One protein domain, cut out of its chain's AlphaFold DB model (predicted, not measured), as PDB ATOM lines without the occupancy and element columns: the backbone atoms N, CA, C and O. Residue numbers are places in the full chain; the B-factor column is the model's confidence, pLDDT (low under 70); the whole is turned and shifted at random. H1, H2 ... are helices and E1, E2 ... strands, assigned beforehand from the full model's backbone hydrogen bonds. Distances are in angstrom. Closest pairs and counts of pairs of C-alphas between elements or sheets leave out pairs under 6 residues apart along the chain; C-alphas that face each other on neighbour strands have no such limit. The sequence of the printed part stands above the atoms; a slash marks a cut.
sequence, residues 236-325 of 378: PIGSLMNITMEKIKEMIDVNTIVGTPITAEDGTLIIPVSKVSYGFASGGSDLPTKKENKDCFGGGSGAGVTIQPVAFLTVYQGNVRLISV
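AT A GLANCE: This is residues 236 to 325 of the 378 residues of the protein "Sporulation protein YtfJ" of Ruminococcaceae bacterium P7 (UniProt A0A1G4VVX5). A long, twisted ribbon of antiparallel strands E1 and E2 makes a rod, with H1 along it and short E3 folded back beside E2. The printed part has 90 residues, ordered H1 H2 E1 E2 E3, of mixed class. The sheet E1 - E2 - E3 is a meander, each strand the antiparallel neighbour of the one before. It is extended, radius of gyration of the C-alphas 22.0 A, spanning 75 by 18 by 16 A.

HOW THE PARTS SIT: E1, residues 269 to 287, and E2, residues 296 to 316, form a hairpin; N 277 and O 306 are within hydrogen-bond range, 2.8 A. E2 and E3, residues 319 to 324, form another; N 314 and O 321, 2.8 A. H1, residues 236 to 250, is on the sheet over E1 and E2, height 8.9 A; its closest C-alpha pair with E2 is Leu 240 and Ser 301, 6.7 A. H2, residues 254 to 257, only grazes the sheet. Every O i to N i+4 pair in H1 is within range.

IN THESE COORDINATES: H1, 21.2 A, begins at C-alpha 236 (238.695, 213.198, 158.993). E1 measures 57.6 A, E2 61.9 A; E3 ends at C-alpha 324 (247.757, 190.999, 195.982).

THE WHOLE: The printed part has no cut. H2 to E1 is a long link. Residues 251 to 256, 279, 288 to 296 and 304 have pLDDT under 70.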
ATOM      1  N   PRO A 236     238.803 212.591 157.657       72.19
ATOM      2  CA  PRO A 236     238.695 213.198 158.993       72.19
ATOM      3  C   PRO A 236     238.568 212.182 160.143       72.19
ATOM      4  O   PRO A 236     239.021 212.428 161.260       72.19
ATOM      5  N   ILE A 237     238.009 210.997 159.864       73.88
ATOM      6  CA  ILE A 237     237.949 209.885 160.828       73.88
ATOM      7  C   ILE A 237     239.333 209.307 161.171       73.88
ATOM      8  O   ILE A 237     239.541 208.856 162.295       73.88
ATOM      9  N   GLY A 238     240.282 209.348 160.228       73.06
ATOM     10  CA  GLY A 238     241.673 208.952 160.433       73.06
ATOM     11  C   GLY A 238     242.395 209.940 161.344       73.06
ATOM     12  O   GLY A 238     243.052 209.519 162.287       73.06
ATOM     13  N   SER A 239     242.169 211.245 161.156       75.44
ATOM     14  CA  SER A 239     242.655 212.282 162.081       75.44
ATOM     15  C   SER A 239     242.123 212.063 163.509       75.44
ATOM     16  O   SER A 239     242.910 211.991 164.450       75.44
ATOM     17  N   LEU A 240     240.814 211.831 163.674       77.94
ATOM     18  CA  LEU A 240     240.206 211.481 164.971       77.94
ATOM     19  C   LEU A 240     240.822 210.224 165.605       77.94
ATOM     20  O   LEU A 240     241.080 210.204 166.811       77.94
ATOM     21  N   MET A 241     241.059 209.174 164.816       77.75
ATOM     22  CA  MET A 241     241.661 207.929 165.298       77.75
ATOM     23  C   MET A 241     243.135 208.115 165.686       77.75
ATOM     24  O   MET A 241     243.542 207.622 166.737       77.75
ATOM     25  N   ASN A 242     243.903 208.877 164.903       78.81
ATOM     26  CA  ASN A 242     245.297 209.215 165.189       78.81
ATOM     27  C   ASN A 242     245.410 210.034 166.480       78.81
ATOM     28  O   ASN A 242     246.102 209.598 167.394       78.81
ATOM     29  N   ILE A 243     244.638 211.119 166.621       81.62
ATOM     30  CA  ILE A 243     244.598 211.944 167.843       81.62
ATOM     31  C   ILE A 243     244.219 211.094 169.065       81.62
ATOM     32  O   ILE A 243     244.837 211.204 170.124       81.62
ATOM     33  N   THR A 244     243.228 210.205 168.929       76.31
ATOM     34  CA  THR A 244     242.814 209.326 170.037       76.31
ATOM     35  C   THR A 244     243.926 208.337 170.412       76.31
ATOM     36  O   THR A 244     244.188 208.125 171.594       76.31
ATOM     37  N   MET A 245     244.618 207.760 169.425       78.00
ATOM     38  CA  MET A 245     245.729 206.828 169.640       78.00
ATOM     39  C   MET A 245     246.972 207.518 170.221       78.00
ATOM     40  O   MET A 245     247.644 206.945 171.075       78.00
ATOM     41  N   GLU A 246     247.274 208.745 169.801       79.81
ATOM     42  CA  GLU A 246     248.350 209.573 170.358       79.81
ATOM     43  C   GLU A 246     248.075 209.925 171.817       79.81
ATOM     44  O   GLU A 246     248.922 209.669 172.669       79.81
ATOM     45  N   LYS A 247     246.859 210.381 172.147       74.75
ATOM     46  CA  LYS A 247     246.472 210.656 173.540       74.75
ATOM     47  C   LYS A 247     246.480 209.402 174.414       74.75
ATOM     48  O   LYS A 247     246.848 209.480 175.580       74.75
ATOM     49  N   ILE A 248     246.149 208.232 173.863       74.50
ATOM     50  CA  ILE A 248     246.324 206.956 174.571       74.50
ATOM     51  C   ILE A 248     247.810 206.658 174.810       74.50
ATOM     52  O   ILE A 248     248.160 206.307 175.929       74.50
ATOM     53  N   LYS A 249     248.689 206.839 173.815       73.56
ATOM     54  CA  LYS A 249     250.144 206.651 173.976       73.56
ATOM     55  C   LYS A 249     250.751 207.606 175.005       73.56
ATOM     56  O   LYS A 249     251.553 207.159 175.813       73.56
ATOM     57  N   GLU A 250     250.336 208.872 175.028       72.19
ATOM     58  CA  GLU A 250     250.731 209.842 176.065       72.19
ATOM     59  C   GLU A 250     250.301 209.400 177.479       72.19
ATOM     60  O   GLU A 250     251.001 209.679 178.447       72.19
ATOM     61  N   MET A 251     249.181 208.674 177.606       64.62
ATOM     62  CA  MET A 251     248.701 208.084 178.866       64.62
ATOM     63  C   MET A 251     249.261 206.677 179.164       64.62
ATOM     64  O   MET A 251     248.904 206.080 180.184       64.62
ATOM     65  N   ILE A 252     250.109 206.107 178.300       66.12
ATOM     66  CA  ILE A 252     250.833 204.854 178.567       66.12
ATOM     67  C   ILE A 252     252.227 205.217 179.086       66.12
ATOM     68  O   ILE A 252     253.235 205.086 178.394       66.12
ATOM     69  N   ASP A 253     252.284 205.658 180.343       67.06
ATOM     70  CA  ASP A 253     253.537 205.624 181.093       67.06
ATOM     71  C   ASP A 253     253.730 204.213 181.673       67.06
ATOM     72  O   ASP A 253     252.838 203.670 182.333       67.06
ATOM     73  N   VAL A 254     254.913 203.629 181.464       61.44
ATOM     74  CA  VAL A 254     255.342 202.361 182.075       61.44
ATOM     75  C   VAL A 254     255.241 202.435 183.603       61.44
ATOM     76  O   VAL A 254     254.817 201.455 184.223       61.44
ATOM     77  N   ASN A 255     255.497 203.613 184.191       61.91
ATOM     78  CA  ASN A 255     255.325 203.882 185.624       61.91
ATOM     79  C   ASN A 255     253.861 203.752 186.103       61.91
ATOM     80  O   ASN A 255     253.603 203.698 187.302       61.91
ATOM     81  N   THR A 256     252.877 203.688 185.201       68.94
ATOM     82  CA  THR A 256     251.471 203.434 185.567       68.94
ATOM     83  C   THR A 256     251.197 201.940 185.761       68.94
ATOM     84  O   THR A 256     250.306 201.569 186.520       68.94
ATOM     85  N   ILE A 257     251.954 201.071 185.079       77.00
ATOM     86  CA  ILE A 257     251.791 199.607 185.113       77.00
ATOM     87  C   ILE A 257     252.692 198.999 186.193       77.00
ATOM     88  O   ILE A 257     252.234 198.205 187.016       77.00
ATOM     89  N   VAL A 258     253.968 199.397 186.198       84.94
ATOM     90  CA  VAL A 258     254.970 199.051 187.211       84.94
ATOM     91  C   VAL A 258     255.443 200.367 187.806       84.94
ATOM     92  O   VAL A 258     256.275 201.050 187.216       84.94
ATOM     93  N   GLY A 259     254.857 200.757 188.935       82.38
ATOM     94  CA  GLY A 259     255.139 202.057 189.530       82.38
ATOM     95  C   GLY A 259     256.526 202.153 190.139       82.38
ATOM     96  O   GLY A 259     257.233 201.158 190.321       82.38
ATOM     97  N   THR A 260     256.915 203.389 190.439       87.88
ATOM     98  CA  THR A 260     258.241 203.711 190.958       87.88
ATOM     99  C   THR A 260     258.548 202.889 192.217       87.88
ATOM    100  O   THR A 260     257.709 202.817 193.119       87.88
ATOM    101  N   PRO A 261     259.730 202.247 192.306       87.56
ATOM    102  CA  PRO A 261     260.106 201.498 193.496       87.56
ATOM    103  C   PRO A 261     260.200 202.416 194.718       87.56
ATOM    104  O   PRO A 261     260.965 203.382 194.726       87.56
ATOM    105  N   ILE A 262     259.434 202.098 195.756       86.81
ATOM    106  CA  ILE A 262     259.446 202.781 197.048       86.81
ATOM    107  C   ILE A 262     260.330 201.964 197.988       86.81
ATOM    108  O   ILE A 262     260.050 200.793 198.237       86.81
ATOM    109  N   THR A 263     261.388 202.565 198.523       90.12
ATOM    110  CA  THR A 263     262.234 201.928 199.542       90.12
ATOM    111  C   THR A 263     261.758 202.358 200.924       90.12
ATOM    112  O   THR A 263     261.733 203.551 201.220       90.12
ATOM    113  N   ALA A 264     261.376 201.399 201.764       86.94
ATOM    114  CA  ALA A 264     261.056 201.641 203.166       86.94
ATOM    115  C   ALA A 264     262.334 201.727 204.029       86.94
ATOM    116  O   ALA A 264     263.404 201.263 203.631       86.94
ATOM    117  N   GLU A 265     262.226 202.330 205.217       86.94
ATOM    118  CA  GLU A 265     263.362 202.592 206.125       86.94
ATOM    119  C   GLU A 265     264.085 201.316 206.603       86.94
ATOM    120  O   GLU A 265     265.254 201.361 206.982       86.94
ATOM    121  N   ASP A 266     263.410 200.166 206.546       81.75
ATOM    122  CA  ASP A 266     263.933 198.835 206.871       81.75
ATOM    123  C   ASP A 266     264.750 198.186 205.731       81.75
ATOM    124  O   ASP A 266     265.286 197.086 205.896       81.75
ATOM    125  N   GLY A 267     264.833 198.841 204.568       84.12
ATOM    126  CA  GLY A 267     265.454 198.313 203.353       84.12
ATOM    127  C   GLY A 267     264.537 197.433 202.496       84.12
ATOM    128  O   GLY A 267     265.022 196.817 201.543       84.12
ATOM    129  N   THR A 268     263.233 197.353 202.790       87.88
ATOM    130  CA  THR A 268     262.256 196.689 201.916       87.88
ATOM    131  C   THR A 268     261.999 197.539 200.671       87.88
ATOM    132  O   THR A 268     261.569 198.688 200.764       87.88
ATOM    133  N   LEU A 269     262.201 196.958 199.485       90.94
ATOM    134  CA  LEU A 269     261.815 197.566 198.210       90.94
ATOM    135  C   LEU A 269     260.378 197.163 197.864       90.94
ATOM    136  O   LEU A 269     260.070 195.974 197.801       90.94
ATOM    137  N   ILE A 270     259.506 198.135 197.610       91.38
ATOM    138  CA  ILE A 270     258.087 197.940 197.298       91.38
ATOM    139  C   ILE A 270     257.809 198.508 195.907       91.38
ATOM    140  O   ILE A 270     257.932 199.707 195.680       91.38
ATOM    141  N   ILE A 271     257.408 197.651 194.972       92.12
ATOM    142  CA  ILE A 271     257.081 198.022 193.593       92.12
ATOM    143  C   ILE A 271     255.572 197.809 193.391       92.12
ATOM    144  O   ILE A 271     255.121 196.658 193.374       92.12
ATOM    145  N   PRO A 272     254.756 198.871 193.281       89.31
ATOM    146  CA  PRO A 272     253.327 198.731 193.023       89.31
ATOM    147  C   PRO A 272     253.078 198.266 191.582       89.31
ATOM    148  O   PRO A 272     253.695 198.753 190.637       89.31
ATOM    149  N   VAL A 273     252.150 197.326 191.413       89.38
ATOM    150  CA  VAL A 273     251.761 196.750 190.121       89.38
ATOM    151  C   VAL A 273     250.270 196.980 189.897       89.38
ATOM    152  O   VAL A 273     249.428 196.549 190.695       89.38
ATOM    153  N   SER A 274     249.939 197.619 188.778       85.25
ATOM    154  CA  SER A 274     248.567 197.972 188.407       85.25
ATOM    155  C   SER A 274     248.179 197.374 187.057       85.25
ATOM    156  O   SER A 274     248.919 197.437 186.078       85.25
ATOM    157  N   LYS A 275     246.962 196.833 186.983       82.25
ATOM    158  CA  LYS A 275     246.299 196.498 185.724       82.25
ATOM    159  C   LYS A 275     245.712 197.781 185.151       82.25
ATOM    160  O   LYS A 275     244.742 198.306 185.694       82.25
ATOM    161  N   VAL A 276     246.258 198.254 184.037       76.94
ATOM    162  CA  VAL A 276     245.660 199.354 183.275       76.94
ATOM    163  C   VAL A 276     244.851 198.784 182.114       76.94
ATOM    164  O   VAL A 276     245.287 197.861 181.430       76.94
ATOM    165  N   SER A 277     243.641 199.299 181.924       72.88
ATOM    166  CA  SER A 277     242.742 198.936 180.829       72.88
ATOM    167  C   SER A 277     242.376 200.195 180.055       72.88
ATOM    168  O   SER A 277     241.855 201.144 180.638       72.88
ATOM    169  N   TYR A 278     242.635 200.189 178.751       73.00
ATOM    170  CA  TYR A 278     242.311 201.282 177.839       73.00
ATOM    171  C   TYR A 278     241.202 200.819 176.893       73.00
ATOM    172  O   TYR A 278     241.292 199.740 176.307       73.00
ATOM    173  N   GLY A 279     240.162 201.631 176.734       69.88
ATOM    174  CA  GLY A 279     239.125 201.446 175.727       69.88
ATOM    175  C   GLY A 279     239.017 202.699 174.875       69.88
ATOM    176  O   GLY A 279     238.973 203.799 175.415       69.88
ATOM    177  N   PHE A 280     238.957 202.547 173.555       75.19
ATOM    178  CA  PHE A 280     238.686 203.653 172.640       75.19
ATOM    179  C   PHE A 280     237.564 203.266 171.681       75.19
ATOM    180  O   PHE A 280     237.436 202.106 171.289       75.19
ATOM    181  N   ALA A 281     236.757 204.250 171.304       76.50
ATOM    182  CA  ALA A 281     235.777 204.126 170.240       76.50
ATOM    183  C   ALA A 281     235.758 205.422 169.429       76.50
ATOM    184  O   ALA A 281     235.670 206.510 169.992       76.50
ATOM    185  N   SER A 282     235.802 205.307 168.106       77.19
ATOM    186  CA  SER A 282     235.568 206.416 167.183       77.19
ATOM    187  C   SER A 282     234.557 206.001 166.126       77.19
ATOM    188  O   SER A 282     234.543 204.850 165.689       77.19
ATOM    189  N   GLY A 283     233.727 206.939 165.689       76.50
ATOM    190  CA  GLY A 283     232.748 206.702 164.641       76.50
ATOM    191  C   GLY A 283     232.266 208.008 164.033       76.50
ATOM    192  O   GLY A 283     232.148 209.022 164.715       76.50
ATOM    193  N   GLY A 284     231.974 207.982 162.742       80.19
ATOM    194  CA  GLY A 284     231.434 209.124 162.026       80.19
ATOM    195  C   GLY A 284     230.826 208.711 160.699       80.19
ATOM    196  O   GLY A 284     230.949 207.561 160.277       80.19
ATOM    197  N   SER A 285     230.133 209.654 160.078       73.06
ATOM    198  CA  SER A 285     229.469 209.504 158.792       73.06
ATOM    199  C   SER A 285     229.545 210.820 158.044       73.06
ATOM    200  O   SER A 285     229.366 211.890 158.628       73.06
ATOM    201  N   ASP A 286     229.701 210.732 156.733       79.50
ATOM    202  CA  ASP A 286     229.488 211.871 155.855       79.50
ATOM    203  C   ASP A 286     228.002 212.238 155.848       79.50
ATOM    204  O   ASP A 286     227.117 211.371 155.809       79.50
ATOM    205  N   LEU A 287     227.721 213.535 155.936       78.19
ATOM    206  CA  LEU A 287     226.380 214.095 155.869       78.19
ATOM    207  C   LEU A 287     226.120 214.549 154.425       78.19
ATOM    208  O   LEU A 287     226.847 215.406 153.921       78.19
ATOM    209  N   PRO A 288     225.092 214.019 153.735       66.19
ATOM    210  CA  PRO A 288     224.846 214.339 152.331       66.19
ATOM    211  C   PRO A 288     224.327 215.776 152.164       66.19
ATOM    212  O   PRO A 288     223.134 216.060 152.325       66.19
ATOM    213  N   THR A 289     225.224 216.694 151.811       69.12
ATOM    214  CA  THR A 289     224.919 218.112 151.586       69.12
ATOM    215  C   THR A 289     224.464 218.367 150.145       69.12
ATOM    216  O   THR A 289     225.140 217.992 149.195       69.12
ATOM    217  N   LYS A 290     223.362 219.106 149.937       60.12
ATOM    218  CA  LYS A 290     222.881 219.510 148.588       60.12
ATOM    219  C   LYS A 290     223.738 220.590 147.888       60.12
ATOM    220  O   LYS A 290     223.255 221.256 146.977       60.12
ATOM    221  N   LYS A 291     224.971 220.826 148.342       62.28
ATOM    222  CA  LYS A 291     225.926 221.771 147.746       62.28
ATOM    223  C   LYS A 291     227.203 221.001 147.432       62.28
ATOM    224  O   LYS A 291     227.837 220.513 148.360       62.28
ATOM    225  N   GLU A 292     227.582 220.947 146.159       55.66
ATOM    226  CA  GLU A 292     228.664 220.109 145.595       55.66
ATOM    227  C   GLU A 292     230.100 220.499 146.020       55.66
ATOM    228  O   GLU A 292     231.059 220.161 145.344       55.66
ATOM    229  N   ASN A 293     230.269 221.255 147.107       52.88
ATOM    230  CA  ASN A 293     231.566 221.754 147.583       52.88
ATOM    231  C   ASN A 293     231.641 221.806 149.121       52.88
ATOM    232  O   ASN A 293     232.244 222.710 149.704       52.88
ATOM    233  N   LYS A 294     230.958 220.883 149.813       56.47
ATOM    234  CA  LYS A 294     231.133 220.721 151.262       56.47
ATOM    235  C   LYS A 294     230.866 219.289 151.717       56.47
ATOM    236  O   LYS A 294     229.731 218.947 152.067       56.47
ATOM    237  N   ASP A 295     231.936 218.502 151.762       64.44
ATOM    238  CA  ASP A 295     231.978 217.198 152.420       64.44
ATOM    239  C   ASP A 295     231.849 217.412 153.931       64.44
ATOM    240  O   ASP A 295     232.795 217.749 154.643       64.44
ATOM    241  N   CYS A 296     230.613 217.331 154.416       67.81
ATOM    242  CA  CYS A 296     230.288 217.575 155.813       67.81
ATOM    243  C   CYS A 296     230.436 216.273 156.602       67.81
ATOM    244  O   CYS A 296     229.451 215.581 156.846       67.81
ATOM    245  N   PHE A 297     231.657 215.934 157.011       74.62
ATOM    246  CA  PHE A 297     231.884 214.808 157.915       74.62
ATOM    247  C   PHE A 297     231.366 215.126 159.328       74.62
ATOM    248  O   PHE A 297     231.731 216.144 159.920       74.62
ATOM    249  N   GLY A 298     230.533 214.245 159.886       78.31
ATOM    250  CA  GLY A 298     230.090 214.298 161.278       78.31
ATOM    251  C   GLY A 298     230.553 213.058 162.035       78.31
ATOM    252  O   GLY A 298     230.090 211.954 161.753       78.31
ATOM    253  N   GLY A 299     231.436 213.223 163.018       81.44
ATOM    254  CA  GLY A 299     231.954 212.115 163.818       81.44
ATOM    255  C   GLY A 299     232.312 212.515 165.241       81.44
ATOM    256  O   GLY A 299     232.392 213.694 165.572       81.44
ATOM    257  N   GLY A 300     232.521 211.504 166.077       76.00
ATOM    258  CA  GLY A 300     232.979 211.644 167.450       76.00
ATOM    259  C   GLY A 300     233.908 210.497 167.835       76.00
ATOM    260  O   GLY A 300     233.879 209.414 167.243       76.00
ATOM    261  N   SER A 301     234.731 210.740 168.846       78.69
ATOM    262  CA  SER A 301     235.548 209.724 169.496       78.69
ATOM    263  C   SER A 301     235.460 209.857 171.011       78.69
ATOM    264  O   SER A 301     235.067 210.894 171.545       78.69
ATOM    265  N   GLY A 302     235.799 208.778 171.704       72.31
ATOM    266  CA  GLY A 302     235.917 208.736 173.150       72.31
ATOM    267  C   GLY A 302     236.950 207.697 173.559       72.31
ATOM    268  O   GLY A 302     237.072 206.643 172.926       72.31
ATOM    269  N   ALA A 303     237.682 207.998 174.624       75.75
ATOM    270  CA  ALA A 303     238.599 207.079 175.275       75.75
ATOM    271  C   ALA A 303     238.249 206.980 176.764       75.75
ATOM    272  O   ALA A 303     237.846 207.963 177.383       75.75
ATOM    273  N   GLY A 304     238.400 205.787 177.327       68.62
ATOM    274  CA  GLY A 304     238.275 205.513 178.751       68.62
ATOM    275  C   GLY A 304     239.511 204.768 179.236       68.62
ATOM    276  O   GLY A 304     239.984 203.844 178.569       68.62
ATOM    277  N   VAL A 305     240.025 205.167 180.396       76.31
ATOM    278  CA  VAL A 305     241.175 204.534 181.048       76.31
ATOM    279  C   VAL A 305     240.755 204.101 182.445       76.31
ATOM    280  O   VAL A 305     240.188 204.890 183.197       76.31
ATOM    281  N   THR A 306     241.055 202.855 182.797       74.69
ATOM    282  CA  THR A 306     240.816 202.300 184.131       74.69
ATOM    283  C   THR A 306     242.124 201.744 184.668       74.69
ATOM    284  O   THR A 306     242.667 200.792 184.107       74.69
ATOM    285  N   ILE A 307     242.619 202.316 185.765       78.50
ATOM    286  CA  ILE A 307     243.809 201.847 186.483       78.50
ATOM    287  C   ILE A 307     243.329 201.117 187.740       78.50
ATOM    288  O   ILE A 307     242.662 201.707 188.586       78.50
ATOM    289  N   GLN A 308     243.658 199.833 187.861       77.50
ATOM    290  CA  GLN A 308     243.327 199.008 189.020       77.50
ATOM    291  C   GLN A 308     244.619 198.481 189.664       77.50
ATOM    292  O   GLN A 308     245.284 197.640 189.054       77.50
ATOM    293  N   PRO A 309     244.973 198.895 190.893       81.94
ATOM    294  CA  PRO A 309     246.054 198.269 191.650       81.94
ATOM    295  C   PRO A 309     245.757 196.778 191.856       81.94
ATOM    296  O   PRO A 309     244.697 196.424 192.373       81.94
ATOM    297  N   VAL A 310     246.663 195.893 191.427       84.06
ATOM    298  CA  VAL A 310     246.472 194.432 191.534       84.06
ATOM    299  C   VAL A 310     247.366 193.798 192.589       84.06
ATOM    300  O   VAL A 310     246.943 192.845 193.256       84.06
ATOM    301  N   ALA A 311     248.583 194.315 192.763       88.62
ATOM    302  CA  ALA A 311     249.545 193.789 193.716       88.62
ATOM    303  C   ALA A 311     250.656 194.788 194.066       88.62
ATOM    304  O   ALA A 311     250.890 195.756 193.352       88.62
ATOM    305  N   PHE A 312     251.394 194.483 195.128       89.50
ATOM    306  CA  PHE A 312     252.699 195.053 195.437       89.50
ATOM    307  C   PHE A 312     253.742 193.938 195.371       89.50
ATOM    308  O   PHE A 312     253.595 192.901 196.021       89.50
ATOM    309  N   LEU A 313     254.796 194.135 194.587       89.88
ATOM    310  CA  LEU A 313     255.965 193.266 194.576       89.88
ATOM    311  C   LEU A 313     256.954 193.790 195.620       89.88
ATOM    312  O   LEU A 313     257.499 194.879 195.481       89.88
ATOM    313  N   THR A 314     257.161 193.016 196.677       89.62
ATOM    314  CA  THR A 314     258.062 193.351 197.785       89.62
ATOM    315  C   THR A 314     259.356 192.553 197.675       89.62
ATOM    316  O   THR A 314     259.320 191.355 197.385       89.62
ATOM    317  N   VAL A 315     260.497 193.199 197.906       90.50
ATOM    318  CA  VAL A 315     261.816 192.562 197.956       90.50
ATOM    319  C   VAL A 315     262.487 192.929 199.273       90.50
ATOM    320  O   VAL A 315     262.757 194.099 199.527       90.50
ATOM    321  N   TYR A 316     262.775 191.925 200.101       87.12
ATOM    322  CA  TYR A 316     263.462 192.096 201.381       87.12
ATOM    323  C   TYR A 316     264.574 191.060 201.525       87.12
ATOM    324  O   TYR A 316     264.314 189.856 201.469       87.12
ATOM    325  N   GLN A 317     265.819 191.517 201.690       83.88
ATOM    326  CA  GLN A 317     267.000 190.654 201.873       83.88
ATOM    327  C   GLN A 317     267.089 189.509 200.836       83.88
ATOM    328  O   GLN A 317     267.317 188.351 201.178       83.88
ATOM    329  N   GLY A 318     266.831 189.817 199.560       81.69
ATOM    330  CA  GLY A 318     266.830 188.843 198.455       81.69
ATOM    331  C   GLY A 318     265.569 187.973 198.327       81.69
ATOM    332  O   GLY A 318     265.429 187.263 197.335       81.69
ATOM    333  N   ASN A 319     264.623 188.046 199.266       80.50
ATOM    334  CA  ASN A 319     263.335 187.358 199.169       80.50
ATOM    335  C   ASN A 319     262.315 188.236 198.441       80.50
ATOM    336  O   ASN A 319     261.987 189.325 198.912       80.50
ATOM    337  N   VAL A 320     261.778 187.738 197.327       88.75
ATOM    338  CA  VAL A 320     260.746 188.412 196.526       88.75
ATOM    339  C   VAL A 320     259.367 187.840 196.870       88.75
ATOM    340  O   VAL A 320     259.177 186.625 196.815       88.75
ATOM    341  N   ARG A 321     258.384 188.688 197.204       82.44
ATOM    342  CA  ARG A 321     256.985 188.282 197.443       82.44
ATOM    343  C   ARG A 321     256.002 189.216 196.749       82.44
ATOM    344  O   ARG A 321     256.100 190.433 196.886       82.44
ATOM    345  N   LEU A 322     255.011 188.642 196.073       85.06
ATOM    346  CA  LEU A 322     253.877 189.370 195.505       85.06
ATOM    347  C   LEU A 322     252.711 189.387 196.511       85.06
ATOM    348  O   LEU A 322     252.189 188.334 196.871       85.06
ATOM    349  N   ILE A 323     252.283 190.574 196.935       85.75
ATOM    350  CA  ILE A 323     251.137 190.792 197.827       85.75
ATOM    351  C   ILE A 323     249.977 191.316 196.977       85.75
ATOM    352  O   ILE A 323     250.050 192.436 196.483       85.75
ATOM    353  N   SER A 324     248.911 190.536 196.773       82.50
ATOM    354  CA  SER A 324     247.757 190.999 195.982       82.50
ATOM    355  C   SER A 324     246.802 191.873 196.799       82.50
ATOM    356  O   SER A 324     246.514 191.571 197.955       82.50
ATOM    357  N   VAL A 325     246.266 192.920 196.165       78.44
ATOM    358  CA  VAL A 325     245.292 193.853 196.764       78.44
ATOM    359  C   VAL A 325     243.931 193.181 196.996       78.44
ATOM    360  O   VAL A 325     243.288 193.434 198.011       78.44
TER     361      VAL A 325